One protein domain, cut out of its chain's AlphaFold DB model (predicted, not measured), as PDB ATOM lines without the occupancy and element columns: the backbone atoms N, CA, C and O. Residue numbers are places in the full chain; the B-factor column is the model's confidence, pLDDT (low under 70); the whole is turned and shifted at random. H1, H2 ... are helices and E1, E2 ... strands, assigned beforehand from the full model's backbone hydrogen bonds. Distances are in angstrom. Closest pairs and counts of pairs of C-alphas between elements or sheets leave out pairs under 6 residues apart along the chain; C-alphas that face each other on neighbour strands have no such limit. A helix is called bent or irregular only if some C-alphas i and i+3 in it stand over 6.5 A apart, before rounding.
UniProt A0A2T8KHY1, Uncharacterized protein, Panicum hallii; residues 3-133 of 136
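AT A GLANCE: This is residues 3 to 133 of the 136 residues of an uncharacterized protein of Panicum hallii (UniProt A0A2T8KHY1). Eight strands make a flattened, incompletely closed barrel: E2, E3, E4 and E7 on one side partly face E1, E8, E5 and E6 on the other, and the bent E6 joins the two sides at E4. The far end of the hairpin E5 and E6 reaches out as a long arm around residue 78, the loop 49 to 62 makes the opposite end, and the small helix H1 sits beside the strands near the start of E8, over none of them. The printed part has 131 residues, with eight named strands and one named helix, H1, which comes between E7 and E8 along the chain; it is mostly strand, and its strands make one branched sheet with both parallel and antiparallel neighbours. It is elongated, 63 by 33 by 20 A, and only just loose, close to compact, with a radius of gyration of the C-alphas of 16.9 A.

IN THESE COORDINATES: E1, residues 3 to 6, begins at C-alpha 3 (269.333, 224.230, 267.016). E2 is residues 9 to 17, 24.8 A; E3, 26 to 37, 34.9 A; E4, 40 to 48, 25.9 A. E5, 63 to 75, spans 39.8 A, and E6, 81 to 95, 42.0 A, bending by 52 degrees at residue 91. E7 is residues 109 to 113, H1 119 to 123, and E8 126 to 132, ending at C-alpha 132 (272.131, 232.516, 257.964).

HOW THE PARTS SIT: E2, E3 and E4 form a meander, each strand the antiparallel neighbour of the one before, with N 11 and O 32 at 2.8 A and N 33 and O 44 at 2.9 A. On the other side of E4 from E3 lie antiparallel E7, N 43 to O 110 2.8 A, and parallel E6, N 95 to O 47 3.0 A. E5 is antiparallel to E6, N 66 to O 90 2.8 A, and to E8, N 69 to O 129 2.8 A; E8 is antiparallel to E1, N 4 to O 128 2.8 A. H1 is on the sheet at a height of 7.4 A, over none of its strands, and its O i to N i+4 pair is within hydrogen-bond range.

THE WHOLE: The C-alphas of His 56 and Cys 78 are farthest apart, 63.3 A. The printed part has no cut; the links E4 to E5 and E6 to E7 are long. The mean pLDDT of the printed part is 80.3, with residues 18 to 25, 50 to 61, 96 to 100, 104 and 122 under 70.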
ATOM      1  N   ASN A   3     270.527 225.040 266.767       92.62
ATOM      2  CA  ASN A   3     269.333 224.230 267.016       92.62
ATOM      3  C   ASN A   3     268.297 225.082 267.756       92.62
ATOM      4  O   ASN A   3     268.600 225.633 268.814       92.62
ATOM      5  N   LEU A   4     267.098 225.184 267.196       93.94
ATOM      6  CA  LEU A   4     265.960 225.906 267.748       93.94
ATOM      7  C   LEU A   4     264.872 224.906 268.131       93.94
ATOM      8  O   LEU A   4     264.588 223.984 267.373       93.94
ATOM      9  N   TYR A   5     264.256 225.118 269.289       93.56
ATOM     10  CA  TYR A   5     263.043 224.418 269.702       93.56
ATOM     11  C   TYR A   5     261.883 225.387 269.517       93.56
ATOM     12  O   TYR A   5     261.768 226.354 270.271       93.56
ATOM     13  N   LEU A   6     261.084 225.175 268.476       94.31
ATOM     14  CA  LEU A   6     260.012 226.087 268.105       94.31
ATOM     15  C   LEU A   6     258.680 225.583 268.649       94.31
ATOM     16  O   LEU A   6     258.298 224.441 268.406       94.31
ATOM     17  N   LYS A   7     257.980 226.441 269.386       93.31
ATOM     18  CA  LYS A   7     256.610 226.184 269.839       93.31
ATOM     19  C   LYS A   7     255.613 226.672 268.800       93.31
ATOM     20  O   LYS A   7     255.964 227.484 267.951       93.31
ATOM     21  N   ASP A   8     254.371 226.239 268.927       92.00
ATOM     22  CA  ASP A   8     253.275 226.744 268.106       92.00
ATOM     23  C   ASP A   8     253.141 228.269 268.243       92.00
ATOM     24  O   ASP A   8     253.258 228.835 269.336       92.00
ATOM     25  N   GLY A   9     252.901 228.930 267.114       91.75
ATOM     26  CA  GLY A   9     252.863 230.378 266.977       91.75
ATOM     27  C   GLY A   9     254.246 231.016 266.838       91.75
ATOM     28  O   GLY A   9     255.173 230.463 266.244       91.75
ATOM     29  N   LEU A  10     254.377 232.226 267.382       91.44
ATOM     30  CA  LEU A  10     255.515 233.107 267.138       91.44
ATOM     31  C   LEU A  10     256.712 232.814 268.053       91.44
ATOM     32  O   LEU A  10     256.641 232.952 269.274       91.44
ATOM     33  N   ASN A  11     257.858 232.537 267.439       93.19
ATOM     34  CA  ASN A  11     259.150 232.344 268.093       93.19
ATOM     35  C   ASN A  11     260.143 233.400 267.603       93.19
ATOM     36  O   ASN A  11     260.130 233.780 266.436       93.19
ATOM     37  N   THR A  12     261.050 233.860 268.461       92.19
ATOM     38  CA  THR A  12     262.053 234.869 268.082       92.19
ATOM     39  C   THR A  12     263.467 234.351 268.261       92.19
ATOM     40  O   THR A  12     263.797 233.825 269.324       92.19
ATOM     41  N   VAL A  13     264.334 234.589 267.278       91.50
ATOM     42  CA  VAL A  13     265.770 234.296 267.372       91.50
ATOM     43  C   VAL A  13     266.589 235.508 266.942       91.50
ATOM     44  O   VAL A  13     266.252 236.207 265.990       91.50
ATOM     45  N   LYS A  14     267.681 235.769 267.660       89.56
ATOM     46  CA  LYS A  14     268.663 236.798 267.306       89.56
ATOM     47  C   LYS A  14     269.939 236.112 266.854       89.56
ATOM     48  O   LYS A  14     270.496 235.323 267.613       89.56
ATOM     49  N   LEU A  15     270.398 236.419 265.648       86.88
ATOM     50  CA  LEU A  15     271.628 235.866 265.089       86.88
ATOM     51  C   LEU A  15     272.553 236.993 264.616       86.88
ATOM     52  O   LEU A  15     272.061 237.998 264.101       86.88
ATOM     53  N   PRO A  16     273.877 236.860 264.782       82.00
ATOM     54  CA  PRO A  16     274.821 237.797 264.191       82.00
ATOM     55  C   PRO A  16     274.878 237.624 262.665       82.00
ATOM     56  O   PRO A  16     274.957 236.504 262.164       82.00
ATOM     57  N   ASP A  17     274.874 238.737 261.932       75.31
ATOM     58  CA  ASP A  17     275.230 238.798 260.513       75.31
ATOM     59  C   ASP A  17     276.757 238.839 260.393       75.31
ATOM     60  O   ASP A  17     277.385 239.898 260.482       75.31
ATOM     61  N   GLU A  18     277.378 237.669 260.251       67.94
ATOM     62  CA  GLU A  18     278.824 237.545 260.067       67.94
ATOM     63  C   GLU A  18     279.221 237.788 258.604       67.94
ATOM     64  O   GLU A  18     279.734 236.905 257.913       67.94
ATOM     65  N   LYS A  19     279.010 239.011 258.102       61.91
ATOM     66  CA  LYS A  19     279.638 239.428 256.841       61.91
ATOM     67  C   LYS A  19     281.144 239.545 257.048       61.91
ATOM     68  O   LYS A  19     281.604 240.412 257.795       61.91
ATOM     69  N   GLN A  20     281.910 238.690 256.365       47.41
ATOM     70  CA  GLN A  20     283.371 238.785 256.331       47.41
ATOM     71  C   GLN A  20     283.788 240.217 255.959       47.41
ATOM     72  O   GLN A  20     283.420 240.719 254.900       47.41
ATOM     73  N   GLY A  21     284.533 240.880 256.849       52.28
ATOM     74  CA  GLY A  21     285.167 242.176 256.578       52.28
ATOM     75  C   GLY A  21     284.529 243.415 257.216       52.28
ATOM     76  O   GLY A  21     285.091 244.495 257.061       52.28
ATOM     77  N   THR A  22     283.421 243.306 257.962       50.94
ATOM     78  CA  THR A  22     282.824 244.472 258.653       50.94
ATOM     79  C   THR A  22     283.071 244.399 260.161       50.94
ATOM     80  O   THR A  22     282.660 243.448 260.816       50.94
ATOM     81  N   THR A  23     283.720 245.413 260.739       49.69
ATOM     82  CA  THR A  23     284.088 245.480 262.172       49.69
ATOM     83  C   THR A  23     282.878 245.578 263.115       49.69
ATOM     84  O   THR A  23     283.016 245.398 264.325       49.69
ATOM     85  N   ALA A  24     281.683 245.845 262.580       54.25
ATOM     86  CA  ALA A  24     280.435 245.929 263.329       54.25
ATOM     87  C   ALA A  24     279.598 244.655 263.138       54.25
ATOM     88  O   ALA A  24     279.054 244.410 262.061       54.25
ATOM     89  N   ARG A  25     279.454 243.863 264.208       62.66
ATOM     90  CA  ARG A  25     278.512 242.736 264.268       62.66
ATOM     91  C   ARG A  25     277.084 243.281 264.233       62.66
ATOM     92  O   ARG A  25     276.593 243.781 265.243       62.66
ATOM     93  N   ARG A  26     276.413 243.197 263.083       72.00
ATOM     94  CA  ARG A  26     274.977 243.497 262.999       72.00
ATOM     95  C   ARG A  26     274.201 242.315 263.574       72.00
ATOM     96  O   ARG A  26     274.488 241.172 263.243       72.00
ATOM     97  N   LEU A  27     273.244 242.577 264.460       78.81
ATOM     98  CA  LEU A  27     272.340 241.547 264.973       78.81
ATOM     99  C   LEU A  27     271.065 241.544 264.131       78.81
ATOM    100  O   LEU A  27     270.377 242.559 264.043       78.81
ATOM    101  N   CYS A  28     270.744 240.400 263.542       82.31
ATOM    102  CA  CYS A  28     269.503 240.162 262.820       82.31
ATOM    103  C   CYS A  28     268.485 239.512 263.754       82.31
ATOM    104  O   CYS A  28     268.783 238.517 264.422       82.31
ATOM    105  N   LEU A  29     267.280 240.077 263.803       87.62
ATOM    106  CA  LEU A  29     266.153 239.507 264.530       87.62
ATOM    107  C   LEU A  29     265.265 238.758 263.540       87.62
ATOM    108  O   LEU A  29     264.770 239.356 262.591       87.62
ATOM    109  N   PHE A  30     265.035 237.475 263.782       89.75
ATOM    110  CA  PHE A  30     264.108 236.665 263.007       89.75
ATOM    111  C   PHE A  30     262.907 236.273 263.857       89.75
ATOM    112  O   PHE A  30     263.039 235.976 265.048       89.75
ATOM    113  N   LEU A  31     261.748 236.254 263.215       91.56
ATOM    114  CA  LEU A  31     260.502 235.725 263.737       91.56
ATOM    115  C   LEU A  31     260.193 234.435 262.974       91.56
ATOM    116  O   LEU A  31     260.195 234.436 261.745       91.56
ATOM    117  N   LEU A  32     259.980 233.346 263.700       93.12
ATOM    118  CA  LEU A  32     259.610 232.047 263.159       93.12
ATOM    119  C   LEU A  32     258.200 231.731 263.641       93.12
ATOM    120  O   LEU A  32     257.994 231.549 264.840       93.12
ATOM    121  N   ASP A  33     257.248 231.711 262.720       92.75
ATOM    122  CA  ASP A  33     255.863 231.350 263.005       92.75
ATOM    123  C   ASP A  33     255.645 229.871 262.698       92.75
ATOM    124  O   ASP A  33     255.959 229.425 261.592       92.75
ATOM    125  N   VAL A  34     255.144 229.120 263.676       93.56
ATOM    126  CA  VAL A  34     254.836 227.694 263.538       93.56
ATOM    127  C   VAL A  34     253.332 227.496 263.577       93.56
ATOM    128  O   VAL A  34     252.697 227.684 264.615       93.56
ATOM    129  N   VAL A  35     252.763 227.045 262.466       92.00
ATOM    130  CA  VAL A  35     251.333 226.746 262.370       92.00
ATOM    131  C   VAL A  35     251.158 225.242 262.224       92.00
ATOM    132  O   VAL A  35     251.521 224.651 261.205       92.00
ATOM    133  N   ARG A  36     250.591 224.596 263.248       90.00
ATOM    134  CA  ARG A  36     250.197 223.185 263.159       90.00
ATOM    135  C   ARG A  36     248.929 223.039 262.329       90.00
ATOM    136  O   ARG A  36     247.967 223.786 262.479       90.00
ATOM    137  N   GLN A  37     248.941 222.043 261.462       86.25
ATOM    138  CA  GLN A  37     247.862 221.683 260.557       86.25
ATOM    139  C   GLN A  37     247.571 220.185 260.689       86.25
ATOM    140  O   GLN A  37     248.337 219.423 261.277       86.25
ATOM    141  N   LEU A  38     246.465 219.731 260.097       83.94
ATOM    142  CA  LEU A  38     246.047 218.328 260.184       83.94
ATOM    143  C   LEU A  38     247.126 217.339 259.699       83.94
ATOM    144  O   LEU A  38     247.228 216.229 260.215       83.94
ATOM    145  N   LEU A  39     247.928 217.737 258.708       85.44
ATOM    146  CA  LEU A  39     248.910 216.871 258.050       85.44
ATOM    147  C   LEU A  39     250.362 217.142 258.463       85.44
ATOM    148  O   LEU A  39     251.256 216.471 257.950       85.44
ATOM    149  N   GLY A  40     250.623 218.088 259.365       89.94
ATOM    150  CA  GLY A  40     251.985 218.484 259.719       89.94
ATOM    151  C   GLY A  40     252.049 219.830 260.420       89.94
ATOM    152  O   GLY A  40     251.071 220.304 260.993       89.94
ATOM    153  N   CYS A  41     253.192 220.491 260.315       92.19
ATOM    154  CA  CYS A  41     253.324 221.899 260.665       92.19
ATOM    155  C   CYS A  41     254.020 222.674 259.551       92.19
ATOM    156  O   CYS A  41     254.865 222.135 258.833       92.19
ATOM    157  N   THR A  42     253.686 223.951 259.432       93.75
ATOM    158  CA  THR A  42     254.393 224.890 258.569       93.75
ATOM    159  C   THR A  42     255.208 225.847 259.422       93.75
ATOM    160  O   THR A  42     254.769 226.283 260.486       93.75
ATOM    161  N   ILE A  43     256.422 226.146 258.967       94.06
ATOM    162  CA  ILE A  43     257.315 227.112 259.596       94.06
ATOM    163  C   ILE A  43     257.562 228.231 258.593       94.06
ATOM    164  O   ILE A  43     258.146 228.009 257.529       94.06
ATOM    165  N   SER A  44     257.135 229.434 258.953       92.88
ATOM    166  CA  SER A  44     257.381 230.654 258.187       92.88
ATOM    167  C   SER A  44     258.465 231.469 258.874       92.88
ATOM    168  O   SER A  44     258.476 231.581 260.098       92.88
ATOM    169  N   VAL A  45     259.389 232.044 258.105       91.44
ATOM    170  CA  VAL A  45     260.519 232.804 258.658       91.44
ATOM    171  C   VAL A  45     260.516 234.222 258.118       91.44
ATOM    172  O   VAL A  45     260.577 234.448 256.911       91.44
ATOM    173  N   LEU A  46     260.524 235.177 259.040       88.62
ATOM    174  CA  LEU A  46     260.530 236.599 258.756       88.62
ATOM    175  C   LEU A  46     261.769 237.266 259.344       88.62
ATOM    176  O   LEU A  46     262.133 237.018 260.493       88.62
ATOM    177  N   LEU A  47     262.392 238.158 258.575       87.00
ATOM    178  CA  LEU A  47     263.458 239.025 259.065       87.00
ATOM    179  C   LEU A  47     262.856 240.355 259.538       87.00
ATOM    180  O   LEU A  47     262.182 241.049 258.781       87.00
ATOM    181  N   ILE A  48     263.136 240.727 260.783       83.06
ATOM    182  CA  ILE A  48     262.752 242.014 261.361       83.06
ATOM    183  C   ILE A  48     263.955 242.952 261.306       83.06
ATOM    184  O   ILE A  48     265.052 242.608 261.758       83.06
ATOM    185  N   HIS A  49     263.734 244.161 260.788       72.38
ATOM    186  CA  HIS A  49     264.758 245.198 260.763       72.38
ATOM    187  C   HIS A  49     265.230 245.543 262.191       72.38
ATOM    188  O   HIS A  49     264.398 245.913 263.031       72.38
ATOM    189  N   PRO A  50     266.537 245.455 262.506       63.25
ATOM    190  CA  PRO A  50     267.055 245.963 263.767       63.25
ATOM    191  C   PRO A  50     266.947 247.491 263.759       63.25
ATOM    192  O   PRO A  50     267.637 248.174 263.008       63.25
ATOM    193  N   HIS A  51     266.058 248.023 264.595       55.38
ATOM    194  CA  HIS A  51     265.867 249.458 264.776       55.38
ATOM    195  C   HIS A  51     267.178 250.082 265.288       55.38
ATOM    196  O   HIS A  51     267.548 249.868 266.443       55.38
ATOM    197  N   GLY A  52     267.922 250.761 264.410       52.69
ATOM    198  CA  GLY A  52     269.183 251.426 264.762       52.69
ATOM    199  C   GLY A  52     270.273 251.452 263.685       52.69
ATOM    200  O   GLY A  52     271.320 252.045 263.929       52.69
ATOM    201  N   ALA A  53     270.075 250.840 262.513       50.34
ATOM    202  CA  ALA A  53     271.024 250.934 261.401       50.34
ATOM    203  C   ALA A  53     270.438 251.782 260.260       50.34
ATOM    204  O   ALA A  53     269.772 251.258 259.375       50.34
ATOM    205  N   ASP A  54     270.729 253.082 260.316       49.56
ATOM    206  CA  ASP A  54     270.486 254.111 259.298       49.56
ATOM    207  C   ASP A  54     269.021 254.480 259.010       49.56
ATOM    208  O   ASP A  54     268.380 253.980 258.091       49.56
ATOM    209  N   GLU A  55     268.549 255.524 259.701       49.28
ATOM    210  CA  GLU A  55     267.324 256.289 259.391       49.28
ATOM    211  C   GLU A  55     267.352 256.994 258.010       49.28
ATOM    212  O   GLU A  55     266.448 257.754 257.676       49.28
ATOM    213  N   HIS A  56     268.376 256.755 257.181       48.62
ATOM    214  CA  HIS A  56     268.626 257.492 255.939       48.62
ATOM    215  C   HIS A  56     268.224 256.749 254.656       48.62
ATOM    216  O   HIS A  56     268.324 257.323 253.572       48.62
ATOM    217  N   GLN A  57     267.739 255.508 254.734       46.22
ATOM    218  CA  GLN A  57     267.152 254.828 253.575       46.22
ATOM    219  C   GLN A  57     265.791 254.239 253.929       46.22
ATOM    220  O   GLN A  57     265.678 253.171 254.524       46.22
ATOM    221  N   GLY A  58     264.743 254.962 253.531       47.00
ATOM    222  CA  GLY A  58     263.388 254.429 253.486       47.00
ATOM    223  C   GLY A  58     263.353 253.118 252.695       47.00
ATOM    224  O   GLY A  58     263.995 253.000 251.653       47.00
ATOM    225  N   SER A  59     262.578 252.160 253.208       50.47
ATOM    226  CA  SER A  59     262.462 250.762 252.771       50.47
ATOM    227  C   SER A  59     263.633 249.856 253.183       50.47
ATOM    228  O   SER A  59     264.691 249.830 252.552       50.47
ATOM    229  N   CYS A  60     263.394 248.998 254.185       54.28
ATOM    230  CA  CYS A  60     264.271 247.875 254.510       54.28
ATOM    231  C   CYS A  60     264.287 246.851 253.359       54.28
ATOM    232  O   CYS A  60     263.606 245.835 253.403       54.28
ATOM    233  N   SER A  61     265.099 247.071 252.321       61.28
ATOM    234  CA  SER A  61     265.298 246.092 251.237       61.28
ATOM    235  C   SER A  61     266.293 244.982 251.619       61.28
ATOM    236  O   SER A  61     266.877 244.325 250.749       61.28
ATOM    237  N   MET A  62     266.540 244.772 252.917       71.94
ATOM    238  CA  MET A  62     267.480 243.755 253.374       71.94
ATOM    239  C   MET A  62     266.902 242.369 253.081       71.94
ATOM    240  O   MET A  62     265.839 241.995 253.564       71.94
ATOM    241  N   LYS A  63     267.617 241.607 252.260       79.94
ATOM    242  CA  LYS A  63     267.320 240.209 251.958       79.94
ATOM    243  C   LYS A  63     268.429 239.360 252.541       79.94
ATOM    244  O   LYS A  63     269.606 239.669 252.344       79.94
ATOM    245  N   MET A  64     268.058 238.306 253.250       84.19
ATOM    246  CA  MET A  64     269.015 237.423 253.898       84.19
ATOM    247  C   MET A  64     268.771 235.991 253.460       84.19
ATOM    248  O   MET A  64     267.645 235.502 253.523       84.19
ATOM    249  N   LYS A  65     269.824 235.322 252.983       89.62
ATOM    250  CA  LYS A  65     269.737 233.896 252.696       89.62
ATOM    251  C   LYS A  65     269.745 233.146 254.017       89.62
ATOM    252  O   LYS A  65     270.617 233.357 254.860       89.62
ATOM    253  N   CYS A  66     268.768 232.280 254.180       91.44
ATOM    254  CA  CYS A  66     268.582 231.461 255.354       91.44
ATOM    255  C   CYS A  66     268.534 230.002 254.936       91.44
ATOM    256  O   CYS A  66     268.190 229.661 253.802       91.44
ATOM    257  N   GLU A  67     268.875 229.148 255.882       94.94
ATOM    258  CA  GLU A  67     268.741 227.714 255.750       94.94
ATOM    259  C   GLU A  67     268.027 227.176 256.978       94.94
ATOM    260  O   GLU A  67     268.373 227.535 258.110       94.94
ATOM    261  N   LEU A  68     267.026 226.340 256.727       95.75
ATOM    262  CA  LEU A  68     266.281 225.623 257.743       95.75
ATOM    263  C   LEU A  68     266.393 224.125 257.462       95.75
ATOM    264  O   LEU A  68     266.237 223.687 256.319       95.75
ATOM    265  N   THR A  69     266.684 223.359 258.506       95.81
ATOM    266  CA  THR A  69     266.856 221.910 258.444       95.81
ATOM    267  C   THR A  69     266.003 221.234 259.504       95.81
ATOM    268  O   THR A  69     265.991 221.672 260.654       95.81
ATOM    269  N   TYR A  70     265.366 220.130 259.148       94.56
ATOM    270  CA  TYR A  70     264.716 219.223 260.082       94.56
ATOM    271  C   TYR A  70     265.274 217.821 259.863       94.56
ATOM    272  O   TYR A  70     265.380 217.370 258.724       94.56
ATOM    273  N   SER A  71     265.657 217.141 260.936       91.38
ATOM    274  CA  SER A  71     266.087 215.753 260.855       91.38
ATOM    275  C   SER A  71     265.747 215.002 262.126       91.38
ATOM    276  O   SER A  71     265.765 215.559 263.226       91.38
ATOM    277  N   TRP A  72     265.449 213.721 261.966       86.69
ATOM    278  CA  TRP A  72     265.185 212.815 263.072       86.69
ATOM    279  C   TRP A  72     265.547 211.384 262.669       86.69
ATOM    280  O   TRP A  72     265.710 211.061 261.489       86.69
ATOM    281  N   ASN A  73     265.704 210.535 263.678       84.69
ATOM    282  CA  ASN A  73     266.063 209.137 263.515       84.69
ATOM    283  C   ASN A  73     265.192 208.294 264.450       84.69
ATOM    284  O   ASN A  73     265.103 208.594 265.643       84.69
ATOM    285  N   LEU A  74     264.564 207.256 263.903       80.50
ATOM    286  CA  LEU A  74     263.792 206.267 264.642       80.50
ATOM    287  C   LEU A  74     264.493 204.923 264.578       80.50
ATOM    288  O   LEU A  74     264.722 204.379 263.499       80.50
ATOM    289  N   SER A  75     264.764 204.359 265.747       80.31
ATOM    290  CA  SER A  75     265.148 202.956 265.864       80.31
ATOM    291  C   SER A  75     263.901 202.140 266.180       80.31
ATOM    292  O   SER A  75     263.304 202.304 267.244       80.31
ATOM    293  N   LEU A  76     263.486 201.287 265.247       78.25
ATOM    294  CA  LEU A  76     262.360 200.383 265.438       78.25
ATOM    295  C   LEU A  76     262.814 199.144 266.213       78.25
ATOM    296  O   LEU A  76     263.943 198.670 266.085       78.25
ATOM    297  N   SER A  77     261.908 198.570 267.001       76.69
ATOM    298  CA  SER A  77     262.185 197.389 267.829       76.69
ATOM    299  C   SER A  77     262.585 196.140 267.028       76.69
ATOM    300  O   SER A  77     263.133 195.205 267.602       76.69
ATOM    301  N   CYS A  78     262.324 196.110 265.715       78.81
ATOM    302  CA  CYS A  78     262.745 195.045 264.798       78.81
ATOM    303  C   CYS A  78     264.207 195.157 264.328       78.81
ATOM    304  O   CYS A  78     264.670 194.270 263.617       78.81
ATOM    305  N   GLY A  79     264.934 196.208 264.726       77.50
ATOM    306  CA  GLY A  79     266.306 196.469 264.283       77.50
ATOM    307  C   GLY A  79     266.406 197.350 263.035       77.50
ATOM    308  O   GLY A  79     267.515 197.710 262.644       77.50
ATOM    309  N   ASP A  80     265.274 197.736 262.442       82.56
ATOM    310  CA  ASP A  80     265.241 198.686 261.332       82.56
ATOM    311  C   ASP A  80     265.459 200.120 261.831       82.56
ATOM    312  O   ASP A  80     264.944 200.529 262.877       82.56
ATOM    313  N   GLN A  81     266.205 200.904 261.052       84.06
ATOM    314  CA  GLN A  81     266.454 202.316 261.312       84.06
ATOM    315  C   GLN A  81     265.802 203.162 260.221       84.06
ATOM    316  O   GLN A  81     266.067 202.970 259.034       84.06
ATOM    317  N   VAL A  82     264.963 204.110 260.629       82.94
ATOM    318  CA  VAL A  82     264.377 205.106 259.728       82.94
ATOM    319  C   VAL A  82     265.042 206.442 260.012       82.94
ATOM    320  O   VAL A  82     264.978 206.955 261.125       82.94
ATOM    321  N   GLU A  83     265.681 207.007 258.995       86.94
ATOM    322  CA  GLU A  83     266.255 208.346 259.046       86.94
ATOM    323  C   GLU A  83     265.503 209.260 258.085       86.94
ATOM    324  O   GLU A  83     265.190 208.889 256.951       86.94
ATOM    325  N   HIS A  84     265.238 210.478 258.538       89.12
ATOM    326  CA  HIS A  84     264.693 211.528 257.699       89.12
ATOM    327  C   HIS A  84     265.515 212.797 257.867       89.12
ATOM    328  O   HIS A  84     265.866 213.195 258.980       89.12
ATOM    329  N   SER A  85     265.765 213.457 256.743       92.31
ATOM    330  CA  SER A  85     266.416 214.753 256.688       92.31
ATOM    331  C   SER A  85     265.749 215.601 255.613       92.31
ATOM    332  O   SER A  85     265.534 215.147 254.487       92.31
ATOM    333  N   GLN A  86     265.427 216.834 255.975       94.62
ATOM    334  CA  GLN A  86     264.858 217.848 255.109       94.62
ATOM    335  C   GLN A  86     265.655 219.138 255.284       94.62
ATOM    336  O   GLN A  86     265.840 219.622 256.399       94.62
ATOM    337  N   GLU A  87     266.093 219.726 254.175       95.56
ATOM    338  CA  GLU A  87     266.810 221.001 254.138       95.56
ATOM    339  C   GLU A  87     266.116 221.944 253.156       95.56
ATOM    340  O   GLU A  87     265.626 221.536 252.102       95.56
ATOM    341  N   SER A  88     266.078 223.232 253.482       95.38
ATOM    342  CA  SER A  88     265.649 224.263 252.546       95.38
ATOM    343  C   SER A  88     266.477 225.524 252.692       95.38
ATOM    344  O   SER A  88     266.657 226.049 253.790       95.38
ATOM    345  N   LYS A  89     266.934 226.038 251.550       94.75
ATOM    346  CA  LYS A  89     267.618 227.325 251.422       94.75
ATOM    347  C   LYS A  89     266.670 228.315 250.768       94.75
ATOM    348  O   LYS A  89     266.173 228.067 249.673       94.75
ATOM    349  N   PHE A  90     266.430 229.437 251.427       91.69
ATOM    350  CA  PHE A  90     265.471 230.441 250.974       91.69
ATOM    351  C   PHE A  90     265.961 231.845 251.323       91.69
ATOM    352  O   PHE A  90     266.961 232.025 252.016       91.69
ATOM    353  N   THR A  91     265.276 232.861 250.805       90.00
ATOM    354  CA  THR A  91     265.592 234.260 251.103       90.00
ATOM    355  C   THR A  91     264.515 234.840 252.006       90.00
ATOM    356  O   THR A  91     263.380 235.014 251.573       90.00
ATOM    357  N   ALA A  92     264.876 235.161 253.247       86.12
ATOM    358  CA  ALA A  92     264.033 235.938 254.141       86.12
ATOM    359  C   ALA A  92     264.090 237.411 253.721       86.12
ATOM    360  O   ALA A  92     265.171 238.007 253.621       86.12
ATOM    361  N   THR A  93     262.925 237.993 253.450       80.31
ATOM    362  CA  THR A  93     262.805 239.421 253.145       80.31
ATOM    363  C   THR A  93     262.562 240.178 254.442       80.31
ATOM    364  O   THR A  93     261.793 239.732 255.291       80.31
ATOM    365  N   CYS A  94     263.261 241.297 254.614       77.62
ATOM    366  CA  CYS A  94     263.035 242.187 255.735       77.62
ATOM    367  C   CYS A  94     261.657 242.832 255.630       77.62
ATOM    368  O   CYS A  94     261.328 243.419 254.600       77.62
ATOM    369  N   THR A  95     260.889 242.774 256.712       71.62
ATOM    370  CA  THR A  95     259.653 243.542 256.825       71.62
ATOM    371  C   THR A  95     259.852 244.706 257.779       71.62
ATOM    372  O   THR A  95     260.308 244.543 258.914       71.62
ATOM    373  N   ASP A  96     259.515 245.899 257.290       65.50
ATOM    374  CA  ASP A  96     259.370 247.076 258.131       65.50
ATOM    375  C   ASP A  96     258.123 246.906 259.012       65.50
ATOM    376  O   ASP A  96     257.044 246.555 258.537       65.50
ATOM    377  N   ARG A  97     258.261 247.140 260.321       60.09
ATOM    378  CA  ARG A  97     257.162 246.968 261.285       60.09
ATOM    379  C   ARG A  97     256.005 247.938 261.027       60.09
ATOM    380  O   ARG A  97     254.915 247.700 261.540       60.09
ATOM    381  N   SER A  98     256.234 249.002 260.253       60.81
ATOM    382  CA  SER A  98     255.225 250.006 259.901       60.81
ATOM    383  C   SER A  98     254.086 249.455 259.030       60.81
ATOM    384  O   SER A  98     252.966 249.954 259.122       60.81
ATOM    385  N   THR A  99     254.332 248.400 258.242       62.38
ATOM    386  CA  THR A  99     253.343 247.810 257.319       62.38
ATOM    387  C   THR A  99     252.627 246.575 257.874       62.38
ATOM    388  O   THR A  99     251.791 245.997 257.184       62.38
ATOM    389  N   GLY A 100     252.926 246.167 259.112       65.50
ATOM    390  CA  GLY A 100     252.419 244.922 259.704       65.50
ATOM    391  C   GLY A 100     253.226 243.680 259.303       65.50
ATOM    392  O   GLY A 100     254.192 243.769 258.546       65.50
ATOM    393  N   LEU A 101     252.863 242.517 259.859       70.88
ATOM    394  CA  LEU A 101     253.462 241.232 259.471       70.88
ATOM    395  C   LEU A 101     252.905 240.808 258.101       70.88
ATOM    396  O   LEU A 101     251.693 240.914 257.902       70.88
ATOM    397  N   PRO A 102     253.750 240.339 257.164       70.69
ATOM    398  CA  PRO A 102     253.274 239.875 255.869       70.69
ATOM    399  C   PRO A 102     252.455 238.595 256.045       70.69
ATOM    400  O   PRO A 102     252.671 237.846 257.002       70.69
ATOM    401  N   ASN A 103     251.538 238.335 255.113       73.62
ATOM    402  CA  ASN A 103     250.795 237.084 255.114       73.62
ATOM    403  C   ASN A 103     251.782 235.910 254.935       73.62
ATOM    404  O   ASN A 103     252.484 235.872 253.920       73.62
ATOM    405  N   PRO A 104     251.862 234.956 255.882       69.25
ATOM    406  CA  PRO A 104     252.760 233.811 255.760       69.25
ATOM    407  C   PRO A 104     252.468 232.948 254.524       69.25
ATOM    408  O   PRO A 104     253.378 232.275 254.045       69.25
ATOM    409  N   ASP A 105     251.247 232.981 253.978       74.50
ATOM    410  CA  ASP A 105     250.866 232.221 252.777       74.50
ATOM    411  C   ASP A 105     251.424 232.810 251.472       74.50
ATOM    412  O   ASP A 105     251.464 232.136 250.446       74.50
ATOM    413  N   GLU A 106     251.887 234.062 251.495       77.50
ATOM    414  CA  GLU A 106     252.529 234.711 250.342       77.50
ATOM    415  C   GLU A 106     254.047 234.452 250.301       77.50
ATOM    416  O   GLU A 106     254.722 234.798 249.328       77.50
ATOM    417  N   GLY A 107     254.597 233.862 251.368       80.56
ATOM    418  CA  GLY A 107     256.023 233.626 251.558       80.56
ATOM    419  C   GLY A 107     256.452 232.170 251.384       80.56
ATOM    420  O   GLY A 107     255.663 231.264 251.131       80.56
ATOM    421  N   PHE A 108     257.756 231.935 251.544       88.38
ATOM    422  CA  PHE A 108     258.281 230.577 251.654       88.38
ATOM    423  C   PHE A 108     257.830 229.947 252.979       88.38
ATOM    424  O   PHE A 108     258.084 230.512 254.045       88.38
ATOM    425  N   GLN A 109     257.241 228.755 252.899       92.00
ATOM    426  CA  GLN A 109     256.853 227.948 254.052       92.00
ATOM    427  C   GLN A 109     257.640 226.640 254.060       92.00
ATOM    428  O   GLN A 109     257.663 225.898 253.077       92.00
ATOM    429  N   PHE A 110     258.267 226.335 255.190       94.00
ATOM    430  CA  PHE A 110     258.894 225.042 255.413       94.00
ATOM    431  C   PHE A 110     257.875 224.087 256.027       94.00
ATOM    432  O   PHE A 110     257.483 224.247 257.182       94.00
ATOM    433  N   VAL A 111     257.419 223.114 255.243       93.19
ATOM    434  CA  VAL A 111     256.392 222.155 255.666       93.19
ATOM    435  C   VAL A 111     257.059 220.895 256.199       93.19
ATOM    436  O   VAL A 111     257.870 220.299 255.494       93.19
ATOM    437  N   VAL A 112     256.695 220.472 257.409       91.94
ATOM    438  CA  VAL A 112     257.128 219.200 258.005       91.94
ATOM    439  C   VAL A 112     255.901 218.305 258.205       91.94
ATOM    440  O   VAL A 112     255.060 218.610 259.054       91.94
ATOM    441  N   PRO A 113     255.747 217.227 257.413       90.00
ATOM    442  CA  PRO A 113     254.614 216.313 257.537       90.00
ATOM    443  C   PRO A 113     254.574 215.557 258.872       90.00
ATOM    444  O   PRO A 113     255.601 215.131 259.390       90.00
ATOM    445  N   ASN A 114     253.375 215.260 259.377       86.69
ATOM    446  CA  ASN A 114     253.176 214.463 260.598       86.69
ATOM    447  C   ASN A 114     253.776 213.050 260.505       86.69
ATOM    448  O   ASN A 114     254.147 212.479 261.529       86.69
ATOM    449  N   SER A 115     253.878 212.485 259.297       81.62
ATOM    450  CA  SER A 115     254.497 211.173 259.059       81.62
ATOM    451  C   SER A 115     255.996 211.152 259.351       81.62
ATOM    452  O   SER A 115     256.552 210.081 259.575       81.62
ATOM    453  N   VAL A 116     256.636 212.321 259.338       83.06
ATOM    454  CA  VAL A 116     258.059 212.485 259.625       83.06
ATOM    455  C   VAL A 116     258.293 213.282 260.901       83.06
ATOM    456  O   VAL A 116     259.435 213.559 261.211       83.06
ATOM    457  N   LEU A 117     257.268 213.672 261.658       80.94
ATOM    458  CA  LEU A 117     257.508 214.263 262.972       80.94
ATOM    459  C   LEU A 117     257.807 213.155 263.982       80.94
ATOM    460  O   LEU A 117     257.046 212.187 264.082       80.94
ATOM    461  N   ALA A 118     258.875 213.324 264.759       76.88
ATOM    462  CA  ALA A 118     259.079 212.528 265.961       76.88
ATOM    463  C   ALA A 118     257.908 212.750 266.934       76.88
ATOM    464  O   ALA A 118     257.341 213.843 266.984       76.88
ATOM    465  N   ASP A 119     257.535 211.735 267.712       74.25
ATOM    466  CA  ASP A 119     256.368 211.837 268.601       74.25
ATOM    467  C   ASP A 119     256.517 212.975 269.628       74.25
ATOM    468  O   ASP A 119     255.584 213.754 269.817       74.25
ATOM    469  N   ASP A 120     257.724 213.188 270.159       72.69
ATOM    470  CA  ASP A 120     258.022 214.325 271.042       72.69
ATOM    471  C   ASP A 120     257.839 215.691 270.346       72.69
ATOM    472  O   ASP A 120     257.388 216.654 270.974       72.69
ATOM    473  N   ASP A 121     258.140 215.783 269.042       76.44
ATOM    474  CA  ASP A 121     257.963 217.001 268.235       76.44
ATOM    475  C   ASP A 121     256.482 217.251 267.887       76.44
ATOM    476  O   ASP A 121     256.110 218.374 267.528       76.44
ATOM    477  N   LYS A 122     255.614 216.233 267.973       68.38
ATOM    478  CA  LYS A 122     254.165 216.379 267.741       68.38
ATOM    479  C   LYS A 122     253.463 217.049 268.915       68.38
ATOM    480  O   LYS A 122     252.548 217.836 268.692       68.38
ATOM    481  N   GLU A 123     253.893 216.747 270.135       71.06
ATOM    482  CA  GLU A 123     253.214 217.198 271.356       71.06
ATOM    483  C   GLU A 123     253.845 218.451 271.973       71.06
ATOM    484  O   GLU A 123     253.167 219.195 272.680       71.06
ATOM    485  N   ASN A 124     255.127 218.714 271.691       79.81
ATOM    486  CA  ASN A 124     255.871 219.814 272.302       79.81
ATOM    487  C   ASN A 124     256.377 220.829 271.260       79.81
ATOM    488  O   ASN A 124     255.602 221.429 270.515       79.81
ATOM    489  N   ALA A 125     257.686 221.077 271.252       87.88
ATOM    490  CA  ALA A 125     258.346 222.024 270.371       87.88
ATOM    491  C   ALA A 125     259.113 221.263 269.291       87.88
ATOM    492  O   ALA A 125     259.884 220.367 269.625       87.88
ATOM    493  N   ILE A 126     258.954 221.657 268.029       91.25
ATOM    494  CA  ILE A 126     259.706 221.057 266.929       91.25
ATOM    495  C   ILE A 126     261.166 221.507 266.983       91.25
ATOM    496  O   ILE A 126     261.468 222.707 267.048       91.25
ATOM    497  N   LYS A 127     262.091 220.547 266.944       92.94
ATOM    498  CA  LYS A 127     263.526 220.833 266.885       92.94
ATOM    499  C   LYS A 127     263.995 221.020 265.441       92.94
ATOM    500  O   LYS A 127     264.026 220.075 264.663       92.94
ATOM    501  N   VAL A 128     264.453 222.222 265.101       94.56
ATOM    502  CA  VAL A 128     264.988 222.550 263.768       94.56
ATOM    503  C   VAL A 128     266.385 223.150 263.849       94.56
ATOM    504  O   VAL A 128     266.729 223.851 264.797       94.56
ATOM    505  N   GLY A 129     267.205 222.906 262.835       95.31
ATOM    506  CA  GLY A 129     268.444 223.643 262.613       95.31
ATOM    507  C   GLY A 129     268.167 224.898 261.792       95.31
ATOM    508  O   GLY A 129     267.499 224.830 260.768       95.31
ATOM    509  N   PHE A 130     268.677 226.046 262.229       94.56
ATOM    510  CA  PHE A 130     268.554 227.315 261.517       94.56
ATOM    511  C   PHE A 130     269.912 228.009 261.405       94.56
ATOM    512  O   PHE A 130     270.705 228.032 262.357       94.56
ATOM    513  N   ARG A 131     270.202 228.595 260.240       91.94
ATOM    514  CA  ARG A 131     271.366 229.468 260.047       91.94
ATOM    515  C   ARG A 131     271.127 230.525 258.980       91.94
ATOM    516  O   ARG A 131     270.336 230.346 258.060       91.94
ATOM    517  N   ILE A 132     271.904 231.596 259.075       88.50
ATOM    518  CA  ILE A 132     272.131 232.516 257.964       88.50
ATOM    519  C   ILE A 132     273.125 231.834 257.014       88.50
ATOM    520  O   ILE A 132     274.169 231.344 257.452       88.50
ATOM    521  N   ALA A 133     272.781 231.753 255.732       83.62
ATOM    522  CA  ALA A 133     273.636 231.187 254.699       83.62
ATOM    523  C   ALA A 133     274.465 232.302 254.048       83.62
ATOM    524  O   ALA A 133     273.919 233.310 253.592       83.62
TER     525      ALA A 133